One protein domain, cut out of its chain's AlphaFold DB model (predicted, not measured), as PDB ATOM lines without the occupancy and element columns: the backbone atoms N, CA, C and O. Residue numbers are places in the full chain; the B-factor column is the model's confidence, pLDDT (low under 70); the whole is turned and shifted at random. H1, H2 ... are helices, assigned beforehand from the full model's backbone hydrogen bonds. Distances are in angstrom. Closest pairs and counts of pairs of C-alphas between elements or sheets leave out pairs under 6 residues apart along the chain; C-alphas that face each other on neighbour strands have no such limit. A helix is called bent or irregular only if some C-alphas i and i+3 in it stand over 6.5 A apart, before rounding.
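AT A GLANCE: This is residues 2 to 12 and 24 to 108 of the 108 residues of an uncharacterized protein of Microcystis aeruginosa TAIHU98 (UniProt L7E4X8). Helices H2 and H4 run side by side as a bowed rod, with H3, residues 50 to 56, at one end and H5, residues 97 to 107, folded back on H4. The printed part has 96 residues and five named helices: all helix, loose, radius of gyration of the C-alphas 16.4 A, spans 50 by 24 by 21 A.

HOW THE PARTS SIT: H1, residues 2 to 9, is near H2a, 24 to 37, which touches H4b, 75 to 91, at 77 to 81 alone. H2b, 40 to 47, touches H4a, 60 to 72, opposite ways at a shallow tilt of 8 degrees, closest C-alphas 40 and 67, 4.2 A. Inside H1, H3 and H5 and inside each of the arms H2a, H2b, H4a and H4b, every O i to N i+4 pair is within hydrogen-bond range.

IN THESE COORDINATES: H2 and H4, each one helix by hydrogen bonds, are bent: C-alphas 37 and 40 are 7.2 A apart, 72 and 75 7.5 A. C-alpha 2 is at (21.502, -10.868, -1.746), C-alpha 107 at (6.456, 7.424, 15.297).

THE WHOLE: Residues 13 to 23 are unprinted, a 17.5 A gap; 27 residues have low confidence.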
ATOM      1  N   ILE A   2      20.961 -11.728  -2.835       41.19
ATOM      2  CA  ILE A   2      21.502 -10.868  -1.746       41.19
ATOM      3  C   ILE A   2      20.406 -10.175  -0.907       41.19
ATOM      4  O   ILE A   2      20.493 -10.123   0.315       41.19
ATOM      5  N   VAL A   3      19.345  -9.676  -1.548       37.69
ATOM      6  CA  VAL A   3      18.244  -8.983  -0.851       37.69
ATOM      7  C   VAL A   3      17.399  -9.949  -0.009       37.69
ATOM      8  O   VAL A   3      16.965  -9.588   1.076       37.69
ATOM      9  N   GLU A   4      17.183 -11.182  -0.469       39.22
ATOM     10  CA  GLU A   4      16.382 -12.179   0.260       39.22
ATOM     11  C   GLU A   4      17.114 -12.707   1.498       39.22
ATOM     12  O   GLU A   4      16.501 -12.819   2.561       39.22
ATOM     13  N   ASP A   5      18.428 -12.927   1.403       41.44
ATOM     14  CA  ASP A   5      19.248 -13.329   2.552       41.44
ATOM     15  C   ASP A   5      19.325 -12.215   3.610       41.44
ATOM     16  O   ASP A   5      19.227 -12.481   4.809       41.44
ATOM     17  N   TYR A   6      19.404 -10.945   3.190       42.44
ATOM     18  CA  TYR A   6      19.441  -9.816   4.124       42.44
ATOM     19  C   TYR A   6      18.076  -9.552   4.789       42.44
ATOM     20  O   TYR A   6      18.009  -9.324   5.998       42.44
ATOM     21  N   LEU A   7      16.970  -9.669   4.044       41.66
ATOM     22  CA  LEU A   7      15.604  -9.600   4.585       41.66
ATOM     23  C   LEU A   7      15.334 -10.680   5.640       41.66
ATOM     24  O   LEU A   7      14.677 -10.409   6.647       41.66
ATOM     25  N   SER A   8      15.876 -11.878   5.423       46.38
ATOM     26  CA  SER A   8      15.797 -12.996   6.368       46.38
ATOM     27  C   SER A   8      16.579 -12.707   7.656       46.38
ATOM     28  O   SER A   8      16.156 -13.100   8.740       46.38
ATOM     29  N   SER A   9      17.684 -11.957   7.561       42.41
ATOM     30  CA  SER A   9      18.515 -11.568   8.711       42.41
ATOM     31  C   SER A   9      17.923 -10.440   9.570       42.41
ATOM     32  O   SER A   9      18.216 -10.348  10.761       42.41
ATOM     33  N   LEU A  10      17.048  -9.604   8.997       48.19
ATOM     34  CA  LEU A  10      16.426  -8.459   9.676       48.19
ATOM     35  C   LEU A  10      15.287  -8.834  10.635       48.19
ATOM     36  O   LEU A  10      14.691  -7.944  11.240       48.19
ATOM     37  N   ASN A  11      14.969 -10.124  10.799       46.31
ATOM     38  CA  ASN A  11      13.931 -10.595  11.726       46.31
ATOM     39  C   ASN A  11      12.569  -9.884  11.521       46.31
ATOM     40  O   ASN A  11      11.760  -9.721  12.438       46.31
ATOM     41  N   ILE A  12      12.282  -9.461  10.285       44.88
ATOM     42  CA  ILE A  12      11.028  -8.774   9.938       44.88
ATOM     43  C   ILE A  12       9.837  -9.722  10.144       44.88
ATOM     44  O   ILE A  12       8.776  -9.290  10.589       44.88
ATOM     45  N   SER A  24      -0.520 -10.574  -3.345       66.38
ATOM     46  CA  SER A  24       0.723 -10.540  -4.132       66.38
ATOM     47  C   SER A  24       1.249  -9.121  -4.378       66.38
ATOM     48  O   SER A  24       2.458  -8.893  -4.379       66.38
ATOM     49  N   TRP A  25       0.351  -8.141  -4.524       62.19
ATOM     50  CA  TRP A  25       0.734  -6.744  -4.698       62.19
ATOM     51  C   TRP A  25       1.286  -6.139  -3.393       62.19
ATOM     52  O   TRP A  25       2.301  -5.453  -3.386       62.19
ATOM     53  N   GLN A  26       0.697  -6.458  -2.247       64.31
ATOM     54  CA  GLN A  26       1.174  -5.965  -0.950       64.31
ATOM     55  C   GLN A  26       2.537  -6.551  -0.570       64.31
ATOM     56  O   GLN A  26       3.411  -5.823  -0.106       64.31
ATOM     57  N   GLN A  27       2.763  -7.839  -0.843       67.94
ATOM     58  CA  GLN A  27       4.083  -8.452  -0.665       67.94
ATOM     59  C   GLN A  27       5.148  -7.748  -1.516       67.94
ATOM     60  O   GLN A  27       6.264  -7.518  -1.055       67.94
ATOM     61  N   LEU A  28       4.801  -7.364  -2.746       68.81
ATOM     62  CA  LEU A  28       5.704  -6.651  -3.643       68.81
ATOM     63  C   LEU A  28       5.958  -5.203  -3.182       68.81
ATOM     64  O   LEU A  28       7.117  -4.798  -3.146       68.81
ATOM     65  N   VAL A  29       4.936  -4.446  -2.757       70.25
ATOM     66  CA  VAL A  29       5.121  -3.101  -2.165       70.25
ATOM     67  C   VAL A  29       6.024  -3.170  -0.935       70.25
ATOM     68  O   VAL A  29       6.932  -2.352  -0.794       70.25
ATOM     69  N   ASN A  30       5.828  -4.177  -0.085       71.19
ATOM     70  CA  ASN A  30       6.638  -4.366   1.112       71.19
ATOM     71  C   ASN A  30       8.096  -4.687   0.773       71.19
ATOM     72  O   ASN A  30       9.004  -4.050   1.305       71.19
ATOM     73  N   LYS A  31       8.333  -5.612  -0.164       74.56
ATOM     74  CA  LYS A  31       9.683  -5.931  -0.651       74.56
ATOM     75  C   LYS A  31      10.375  -4.707  -1.252       74.56
ATOM     76  O   LYS A  31      11.546  -4.480  -0.963       74.56
ATOM     77  N   ILE A  32       9.657  -3.902  -2.039       75.94
ATOM     78  CA  ILE A  32      10.187  -2.661  -2.621       75.94
ATOM     79  C   ILE A  32      10.522  -1.651  -1.521       75.94
ATOM     80  O   ILE A  32      11.610  -1.083  -1.546       75.94
ATOM     81  N   GLY A  33       9.627  -1.446  -0.552       76.00
ATOM     82  CA  GLY A  33       9.838  -0.511   0.556       76.00
ATOM     83  C   GLY A  33      11.060  -0.871   1.397       76.00
ATOM     84  O   GLY A  33      11.886  -0.005   1.682       76.00
ATOM     85  N   ILE A  34      11.225  -2.155   1.727       75.75
ATOM     86  CA  ILE A  34      12.384  -2.612   2.498       75.75
ATOM     87  C   ILE A  34      13.667  -2.534   1.663       75.75
ATOM     88  O   ILE A  34      14.676  -2.040   2.156       75.75
ATOM     89  N   ALA A  35      13.642  -2.944   0.390       78.88
ATOM     90  CA  ALA A  35      14.803  -2.794  -0.490       78.88
ATOM     91  C   ALA A  35      15.246  -1.323  -0.593       78.88
ATOM     92  O   ALA A  35      16.432  -1.025  -0.470       78.88
ATOM     93  N   TRP A  36      14.287  -0.400  -0.722       82.12
ATOM     94  CA  TRP A  36      14.549   1.039  -0.727       82.12
ATOM     95  C   TRP A  36      15.171   1.549   0.570       82.12
ATOM     96  O   TRP A  36      16.077   2.380   0.524       82.12
ATOM     97  N   TYR A  37      14.710   1.050   1.716       80.94
ATOM     98  CA  TYR A  37      15.278   1.395   3.015       80.94
ATOM     99  C   TYR A  37      16.746   0.959   3.139       80.94
ATOM    100  O   TYR A  37      17.554   1.682   3.723       80.94
ATOM    101  N   LEU A  38      17.097  -0.188   2.551       83.44
ATOM    102  CA  LEU A  38      18.432  -0.791   2.629       83.44
ATOM    103  C   LEU A  38      19.432  -0.242   1.608       83.44
ATOM    104  O   LEU A  38      20.634  -0.378   1.814       83.44
ATOM    105  N   PHE A  39      18.970   0.389   0.525       85.00
ATOM    106  CA  PHE A  39      19.863   0.877  -0.528       85.00
ATOM    107  C   PHE A  39      21.008   1.773  -0.045       85.00
ATOM    108  O   PHE A  39      22.120   1.554  -0.521       85.00
ATOM    109  N   PRO A  40      20.827   2.718   0.895       86.62
ATOM    110  CA  PRO A  40      21.959   3.501   1.374       86.62
ATOM    111  C   PRO A  40      23.054   2.641   2.000       86.62
ATOM    112  O   PRO A  40      24.217   2.803   1.642       86.62
ATOM    113  N   ASP A  41      22.695   1.675   2.849       85.38
ATOM    114  CA  ASP A  41      23.677   0.800   3.505       85.38
ATOM    115  C   ASP A  41      24.381  -0.096   2.472       85.38
ATOM    116  O   ASP A  41      25.582  -0.340   2.567       85.38
ATOM    117  N   ILE A  42      23.650  -0.538   1.440       85.81
ATOM    118  CA  ILE A  42      24.211  -1.301   0.317       85.81
ATOM    119  C   ILE A  42      25.243  -0.460  -0.438       85.81
ATOM    120  O   ILE A  42      26.343  -0.947  -0.693       85.81
ATOM    121  N   TYR A  43      24.919   0.787  -0.781       85.75
ATOM    122  CA  TYR A  43      25.844   1.661  -1.504       85.75
ATOM    123  C   TYR A  43      27.019   2.125  -0.632       85.75
ATOM    124  O   TYR A  43      28.123   2.277  -1.146       85.75
ATOM    125  N   GLU A  44      26.832   2.263   0.683       87.56
ATOM    126  CA  GLU A  44      27.931   2.522   1.623       87.56
ATOM    127  C   GLU A  44      28.889   1.329   1.732       87.56
ATOM    128  O   GLU A  44      30.106   1.496   1.810       87.56
ATOM    129  N   ALA A  45      28.356   0.107   1.760       85.50
ATOM    130  CA  ALA A  45      29.172  -1.099   1.777       85.50
ATOM    131  C   ALA A  45      29.883  -1.309   0.431       85.50
ATOM    132  O   ALA A  45      31.052  -1.695   0.408       85.50
ATOM    133  N   ALA A  46      29.196  -1.026  -0.680       84.69
ATOM    134  CA  ALA A  46      29.751  -1.133  -2.023       84.69
ATOM    135  C   ALA A  46      30.889  -0.130  -2.257       84.69
ATOM    136  O   ALA A  46      31.921  -0.520  -2.792       84.69
ATOM    137  N   SER A  47      30.767   1.121  -1.793       85.69
ATOM    138  CA  SER A  47      31.825   2.133  -1.962       85.69
ATOM    139  C   SER A  47      33.147   1.760  -1.280       85.69
ATOM    140  O   SER A  47      34.204   2.254  -1.664       85.69
ATOM    141  N   LYS A  48      33.104   0.851  -0.297       87.81
ATOM    142  CA  LYS A  48      34.267   0.342   0.446       87.81
ATOM    143  C   LYS A  48      34.822  -0.974  -0.122       87.81
ATOM    144  O   LYS A  48      35.760  -1.521   0.454       87.81
ATOM    145  N   ASN A  49      34.248  -1.510  -1.204       86.62
ATOM    146  CA  ASN A  49      34.614  -2.809  -1.771       86.62
ATOM    147  C   ASN A  49      34.891  -2.715  -3.283       86.62
ATOM    148  O   ASN A  49      33.977  -2.810  -4.101       86.62
ATOM    149  N   GLU A  50      36.171  -2.588  -3.645       79.88
ATOM    150  CA  GLU A  50      36.629  -2.484  -5.041       79.88
ATOM    151  C   GLU A  50      36.189  -3.669  -5.919       79.88
ATOM    152  O   GLU A  50      35.751  -3.462  -7.048       79.88
ATOM    153  N   GLU A  51      36.204  -4.902  -5.397       80.69
ATOM    154  CA  GLU A  51      35.810  -6.095  -6.163       80.69
ATOM    155  C   GLU A  51      34.314  -6.080  -6.527       80.69
ATOM    156  O   GLU A  51      33.907  -6.539  -7.598       80.69
ATOM    157  N   LEU A  52      33.467  -5.556  -5.635       76.81
ATOM    158  CA  LEU A  52      32.047  -5.372  -5.930       76.81
ATOM    159  C   LEU A  52      31.841  -4.267  -6.963       76.81
ATOM    160  O   LEU A  52      31.079  -4.485  -7.903       76.81
ATOM    161  N   LEU A  53      32.529  -3.133  -6.816       74.94
ATOM    162  CA  LEU A  53      32.451  -1.997  -7.739       74.94
ATOM    163  C   LEU A  53      32.806  -2.395  -9.177       74.94
ATOM    164  O   LEU A  53      32.064  -2.053 -10.099       74.94
ATOM    165  N   GLU A  54      33.856  -3.200  -9.363       76.19
ATOM    166  CA  GLU A  54      34.222  -3.749 -10.675       76.19
ATOM    167  C   GLU A  54      33.123  -4.650 -11.258       76.19
ATOM    168  O   GLU A  54      32.794  -4.547 -12.441       76.19
ATOM    169  N   LYS A  55      32.506  -5.508 -10.435       78.06
ATOM    170  CA  LYS A  55      31.443  -6.429 -10.881       78.06
ATOM    171  C   LYS A  55      30.171  -5.715 -11.322       78.06
ATOM    172  O   LYS A  55      29.495  -6.201 -12.227       78.06
ATOM    173  N   VAL A  56      29.814  -4.609 -10.669       78.19
ATOM    174  CA  VAL A  56      28.598  -3.843 -10.994       78.19
ATOM    175  C   VAL A  56      28.865  -2.614 -11.861       78.19
ATOM    176  O   VAL A  56      27.919  -1.911 -12.206       78.19
ATOM    177  N   ASN A  57      30.124  -2.389 -12.254       84.06
ATOM    178  CA  ASN A  57      30.572  -1.245 -13.046       84.06
ATOM    179  C   ASN A  57      30.102   0.097 -12.452       84.06
ATOM    180  O   ASN A  57      29.553   0.940 -13.160       84.06
ATOM    181  N   LEU A  58      30.286   0.252 -11.138       84.50
ATOM    182  CA  LEU A  58      30.028   1.494 -10.409       84.50
ATOM    183  C   LEU A  58      31.339   2.053  -9.870       84.50
ATOM    184  O   LEU A  58      32.236   1.315  -9.476       84.50
ATOM    185  N   THR A  59      31.427   3.372  -9.798       90.69
ATOM    186  CA  THR A  59      32.514   4.080  -9.124       90.69
ATOM    187  C   THR A  59      32.163   4.369  -7.663       90.69
ATOM    188  O   THR A  59      30.993   4.389  -7.267       90.69
ATOM    189  N   VAL A  60      33.188   4.651  -6.853       88.81
ATOM    190  CA  VAL A  60      33.018   5.110  -5.461       88.81
ATOM    191  C   VAL A  60      32.125   6.355  -5.404       88.81
ATOM    192  O   VAL A  60      31.175   6.384  -4.628       88.81
ATOM    193  N   ALA A  61      32.370   7.338  -6.278       90.00
ATOM    194  CA  ALA A  61      31.604   8.584  -6.330       90.00
ATOM    195  C   ALA A  61      30.120   8.357  -6.674       90.00
ATOM    196  O   ALA A  61      29.243   8.986  -6.087       90.00
ATOM    197  N   GLU A  62      29.820   7.432  -7.591       89.12
ATOM    198  CA  GLU A  62      28.434   7.063  -7.906       89.12
ATOM    199  C   GLU A  62      27.747   6.376  -6.723       89.12
ATOM    200  O   GLU A  62      26.580   6.646  -6.450       89.12
ATOM    201  N   CYS A  63      28.461   5.521  -5.986       87.62
ATOM    202  CA  CYS A  63      27.925   4.889  -4.782       87.62
ATOM    203  C   CYS A  63      27.664   5.904  -3.661       87.62
ATOM    204  O   CYS A  63      26.633   5.820  -2.995       87.62
ATOM    205  N   GLU A  64      28.544   6.885  -3.465       89.38
ATOM    206  CA  GLU A  64      28.335   7.968  -2.496       89.38
ATOM    207  C   GLU A  64      27.120   8.836  -2.857       89.38
ATOM    208  O   GLU A  64      26.281   9.114  -1.998       89.38
ATOM    209  N   GLU A  65      26.969   9.201  -4.133       92.44
ATOM    210  CA  GLU A  65      25.807   9.953  -4.620       92.44
ATOM    211  C   GLU A  65      24.506   9.156  -4.442       92.44
ATOM    212  O   GLU A  65      23.510   9.676  -3.934       92.44
ATOM    213  N   LEU A  66      24.507   7.866  -4.798       88.50
ATOM    214  CA  LEU A  66      23.345   7.000  -4.605       88.50
ATOM    215  C   LEU A  66      23.018   6.843  -3.115       88.50
ATOM    216  O   LEU A  66      21.851   6.977  -2.739       88.50
ATOM    217  N   ASN A  67      24.016   6.639  -2.252       89.62
ATOM    218  CA  ASN A  67      23.806   6.616  -0.807       89.62
ATOM    219  C   ASN A  67      23.103   7.895  -0.335       89.62
ATOM    220  O   ASN A  67      22.076   7.794   0.336       89.62
ATOM    221  N   LEU A  68      23.597   9.074  -0.720       90.81
ATOM    222  CA  LEU A  68      23.004  10.357  -0.336       90.81
ATOM    223  C   LEU A  68      21.552  10.482  -0.813       90.81
ATOM    224  O   LEU A  68      20.670  10.841  -0.026       90.81
ATOM    225  N   GLN A  69      21.278  10.136  -2.072       90.44
ATOM    226  CA  GLN A  69      19.932  10.210  -2.644       90.44
ATOM    227  C   GLN A  69      18.934   9.290  -1.937       90.44
ATOM    228  O   GLN A  69      17.803   9.704  -1.652       90.44
ATOM    229  N   TYR A  70      19.331   8.047  -1.655       85.12
ATOM    230  CA  TYR A  70      18.473   7.097  -0.957       85.12
ATOM    231  C   TYR A  70      18.345   7.451   0.532       85.12
ATOM    232  O   TYR A  70      17.235   7.394   1.066       85.12
ATOM    233  N   SER A  71      19.419   7.904   1.187       87.19
ATOM    234  CA  SER A  71      19.413   8.352   2.588       87.19
ATOM    235  C   SER A  71      18.450   9.515   2.796       87.19
ATOM    236  O   SER A  71      17.637   9.484   3.718       87.19
ATOM    237  N   ALA A  72      18.455  10.499   1.891       88.38
ATOM    238  CA  ALA A  72      17.571  11.664   1.962       88.38
ATOM    239  C   ALA A  72      16.074  11.305   1.909       88.38
ATOM    240  O   ALA A  72      15.229  12.068   2.377       88.38
ATOM    241  N   LYS A  73      15.729  10.147   1.331       84.50
ATOM    242  CA  LYS A  73      14.344   9.679   1.174       84.50
ATOM    243  C   LYS A  73      13.995   8.507   2.089       84.50
ATOM    244  O   LYS A  73      12.821   8.139   2.146       84.50
ATOM    245  N   ARG A  74      14.975   7.944   2.805       82.19
ATOM    246  CA  ARG A  74      14.847   6.736   3.631       82.19
ATOM    247  C   ARG A  74      13.670   6.838   4.596       82.19
ATOM    248  O   ARG A  74      12.794   5.979   4.565       82.19
ATOM    249  N   GLU A  75      13.602   7.926   5.357       79.94
ATOM    250  CA  GLU A  75      12.541   8.144   6.345       79.94
ATOM    251  C   GLU A  75      11.160   8.270   5.688       79.94
ATOM    252  O   GLU A  75      10.208   7.608   6.086       79.94
ATOM    253  N   GLN A  76      11.040   9.046   4.603       80.62
ATOM    254  CA  GLN A  76       9.762   9.201   3.895       80.62
ATOM    255  C   GLN A  76       9.248   7.885   3.306       80.62
ATOM    256  O   GLN A  76       8.042   7.627   3.328       80.62
ATOM    257  N   VAL A  77      10.139   7.068   2.743       78.31
ATOM    258  CA  VAL A  77       9.768   5.760   2.191       78.31
ATOM    259  C   VAL A  77       9.387   4.804   3.318       78.31
ATOM    260  O   VAL A  77       8.363   4.127   3.208       78.31
ATOM    261  N   PHE A  78      10.144   4.803   4.416       76.12
ATOM    262  CA  PHE A  78       9.861   3.982   5.588       76.12
ATOM    263  C   PHE A  78       8.500   4.316   6.203       76.12
ATOM    264  O   PHE A  78       7.672   3.424   6.376       76.12
ATOM    265  N   SER A  79       8.199   5.594   6.425       74.88
ATOM    266  CA  SER A  79       6.914   6.026   6.981       74.88
ATOM    267  C   SER A  79       5.730   5.641   6.095       74.88
ATOM    268  O   SER A  79       4.692   5.204   6.594       74.88
ATOM    269  N   ARG A  80       5.876   5.730   4.765       75.06
ATOM    270  CA  ARG A  80       4.841   5.274   3.818       75.06
ATOM    271  C   ARG A  80       4.660   3.759   3.847       75.06
ATOM    272  O   ARG A  80       3.525   3.286   3.800       75.06
ATOM    273  N   PHE A  81       5.756   3.010   3.941       76.19
ATOM    274  CA  PHE A  81       5.725   1.560   4.101       76.19
ATOM    275  C   PHE A  81       5.006   1.161   5.399       76.19
ATOM    276  O   PHE A  81       4.043   0.399   5.349       76.19
ATOM    277  N   ILE A  82       5.391   1.745   6.538       73.75
ATOM    278  CA  ILE A  82       4.759   1.485   7.838       73.75
ATOM    279  C   ILE A  82       3.271   1.842   7.806       73.75
ATOM    280  O   ILE A  82       2.445   1.047   8.249       73.75
ATOM    281  N   ALA A  83       2.899   2.984   7.223       75.25
ATOM    282  CA  ALA A  83       1.496   3.358   7.070       75.25
ATOM    283  C   ALA A  83       0.702   2.327   6.246       75.25
ATOM    284  O   ALA A  83      -0.428   1.995   6.607       75.25
ATOM    285  N   SER A  84       1.296   1.791   5.174       73.12
ATOM    286  CA  SER A  84       0.679   0.737   4.364       73.12
ATOM    287  C   SER A  84       0.482  -0.549   5.167       73.12
ATOM    288  O   SER A  84      -0.605  -1.118   5.129       73.12
ATOM    289  N   VAL A  85       1.489  -0.989   5.926       73.25
ATOM    290  CA  VAL A  85       1.393  -2.188   6.779       73.25
ATOM    291  C   VAL A  85       0.304  -2.014   7.842       73.25
ATOM    292  O   VAL A  85      -0.563  -2.874   7.984       73.25
ATOM    293  N   LEU A  86       0.276  -0.874   8.539       73.62
ATOM    294  CA  LEU A  86      -0.715  -0.597   9.586       73.62
ATOM    295  C   LEU A  86      -2.153  -0.542   9.055       73.62
ATOM    296  O   LEU A  86      -3.084  -0.974   9.740       73.62
ATOM    297  N   LEU A  87      -2.354  -0.009   7.846       74.31
ATOM    298  CA  LEU A  87      -3.668   0.011   7.203       74.31
ATOM    299  C   LEU A  87      -4.182  -1.412   6.947       74.31
ATOM    300  O   LEU A  87      -5.370  -1.678   7.132       74.31
ATOM    301  N   GLU A  88      -3.296  -2.319   6.543       71.94
ATOM    302  CA  GLU A  88      -3.650  -3.707   6.254       71.94
ATOM    303  C   GLU A  88      -3.893  -4.523   7.517       71.94
ATOM    304  O   GLU A  88      -4.919  -5.195   7.610       71.94
ATOM    305  N   GLU A  89      -3.052  -4.382   8.540       69.44
ATOM    306  CA  GLU A  89      -3.298  -5.005   9.845       69.44
ATOM    307  C   GLU A  89      -4.649  -4.583  10.438       69.44
ATOM    308  O   GLU A  89      -5.369  -5.381  11.044       69.44
ATOM    309  N   ARG A  90      -5.052  -3.330  10.203       74.44
ATOM    310  CA  ARG A  90      -6.392  -2.857  10.553       74.44
ATOM    311  C   ARG A  90      -7.482  -3.517   9.706       74.44
ATOM    312  O   ARG A  90      -8.510  -3.899  10.260       74.44
ATOM    313  N   ARG A  91      -7.304  -3.631   8.383       73.69
ATOM    314  CA  ARG A  91      -8.273  -4.294   7.483       73.69
ATOM    315  C   ARG A  91      -8.459  -5.771   7.825       73.69
ATOM    316  O   ARG A  91      -9.581  -6.260   7.748       73.69
ATOM    317  N   ALA A  92      -7.392  -6.440   8.246       75.88
ATOM    318  CA  ALA A  92      -7.413  -7.820   8.721       75.88
ATOM    319  C   ALA A  92      -8.044  -7.977  10.120       75.88
ATOM    320  O   ALA A  92      -8.305  -9.096  10.547       75.88
ATOM    321  N   GLY A  93      -8.311  -6.874  10.829       76.31
ATOM    322  CA  GLY A  93      -8.867  -6.891  12.185       76.31
ATOM    323  C   GLY A  93      -7.842  -7.183  13.285       76.31
ATOM    324  O   GLY A  93      -8.233  -7.333  14.441       76.31
ATOM    325  N   ASN A  94      -6.549  -7.220  12.955       74.75
ATOM    326  CA  ASN A  94      -5.464  -7.500  13.899       74.75
ATOM    327  C   ASN A  94      -5.119  -6.288  14.775       74.75
ATOM    328  O   ASN A  94      -4.602  -6.449  15.878       74.75
ATOM    329  N   ILE A  95      -5.400  -5.070  14.294       75.56
ATOM    330  CA  ILE A  95      -5.113  -3.824  15.014       75.56
ATOM    331  C   ILE A  95      -6.396  -2.992  15.193       75.56
ATOM    332  O   ILE A  95      -7.048  -2.633  14.206       75.56
ATOM    333  N   PRO A  96      -6.751  -2.607  16.437       71.00
ATOM    334  CA  PRO A  96      -7.815  -1.644  16.692       71.00
ATOM    335  C   PRO A  96      -7.529  -0.286  16.041       71.00
ATOM    336  O   PRO A  96      -6.401   0.201  16.045       71.00
ATOM    337  N   ALA A  97      -8.569   0.397  15.557       69.00
ATOM    338  CA  ALA A  97      -8.439   1.684  14.863       69.00
ATOM    339  C   ALA A  97      -7.605   2.739  15.620       69.00
ATOM    340  O   ALA A  97      -6.872   3.502  14.992       69.00
ATOM    341  N   TRP A  98      -7.719   2.780  16.950       71.44
ATOM    342  CA  TRP A  98      -7.009   3.730  17.808       71.44
ATOM    343  C   TRP A  98      -5.507   3.435  17.906       71.44
ATOM    344  O   TRP A  98      -4.713   4.367  18.006       71.44
ATOM    345  N   GLU A  99      -5.112   2.168  17.802       67.00
ATOM    346  CA  GLU A  99      -3.721   1.733  17.921       67.00
ATOM    347  C   GLU A  99      -2.934   2.055  16.641       67.00
ATOM    348  O   GLU A  99      -1.826   2.585  16.707       67.00
ATOM    349  N   GLY A 100      -3.550   1.889  15.463       63.25
ATOM    350  CA  GLY A 100      -2.959   2.350  14.199       63.25
ATOM    351  C   GLY A 100      -2.769   3.873  14.144       63.25
ATOM    352  O   GLY A 100      -1.733   4.352  13.688       63.25
ATOM    353  N   ILE A 101      -3.735   4.643  14.663       66.00
ATOM    354  CA  ILE A 101      -3.639   6.114  14.759       66.00
ATOM    355  C   ILE A 101      -2.523   6.529  15.724       66.00
ATOM    356  O   ILE A 101      -1.775   7.461  15.432       66.00
ATOM    357  N   ARG A 102      -2.395   5.837  16.861       71.00
ATOM    358  CA  ARG A 102      -1.348   6.092  17.851       71.00
ATOM    359  C   ARG A 102       0.046   5.864  17.266       71.00
ATOM    360  O   ARG A 102       0.889   6.743  17.389       71.00
ATOM    361  N   ILE A 103       0.266   4.743  16.576       66.06
ATOM    362  CA  ILE A 103       1.566   4.412  15.971       66.06
ATOM    363  C   ILE A 103       1.966   5.449  14.918       66.06
ATOM    364  O   ILE A 103       3.101   5.915  14.941       66.06
ATOM    365  N   VAL A 104       1.041   5.852  14.040       64.06
ATOM    366  CA  VAL A 104       1.320   6.898  13.042       64.06
ATOM    367  C   VAL A 104       1.639   8.229  13.722       64.06
ATOM    368  O   VAL A 104       2.584   8.889  13.330       64.06
ATOM    369  N   ARG A 105       0.896   8.624  14.760       64.25
ATOM    370  CA  ARG A 105       1.096   9.916  15.436       64.25
ATOM    371  C   ARG A 105       2.376   9.983  16.280       64.25
ATOM    372  O   ARG A 105       2.924  11.062  16.462       64.25
ATOM    373  N   GLU A 106       2.783   8.873  16.888       69.50
ATOM    374  CA  GLU A 106       3.906   8.842  17.836       69.50
ATOM    375  C   GLU A 106       5.248   8.495  17.179       69.50
ATOM    376  O   GLU A 106       6.283   8.675  17.819       69.50
ATOM    377  N   ARG A 107       5.248   7.961  15.949       60.72
ATOM    378  CA  ARG A 107       6.456   7.424  15.297       60.72
ATOM    379  C   ARG A 107       6.689   7.883  13.852       60.72
ATOM    380  O   ARG A 107       7.702   7.481  13.290       60.72
ATOM    381  N   ILE A 108       5.789   8.670  13.259       54.91
ATOM    382  CA  ILE A 108       5.932   9.294  11.928       54.91
ATOM    383  C   ILE A 108       5.763  10.804  12.091       54.91
ATOM    384  O   ILE A 108       6.506  11.546  11.415       54.91
TER     385      ILE A 108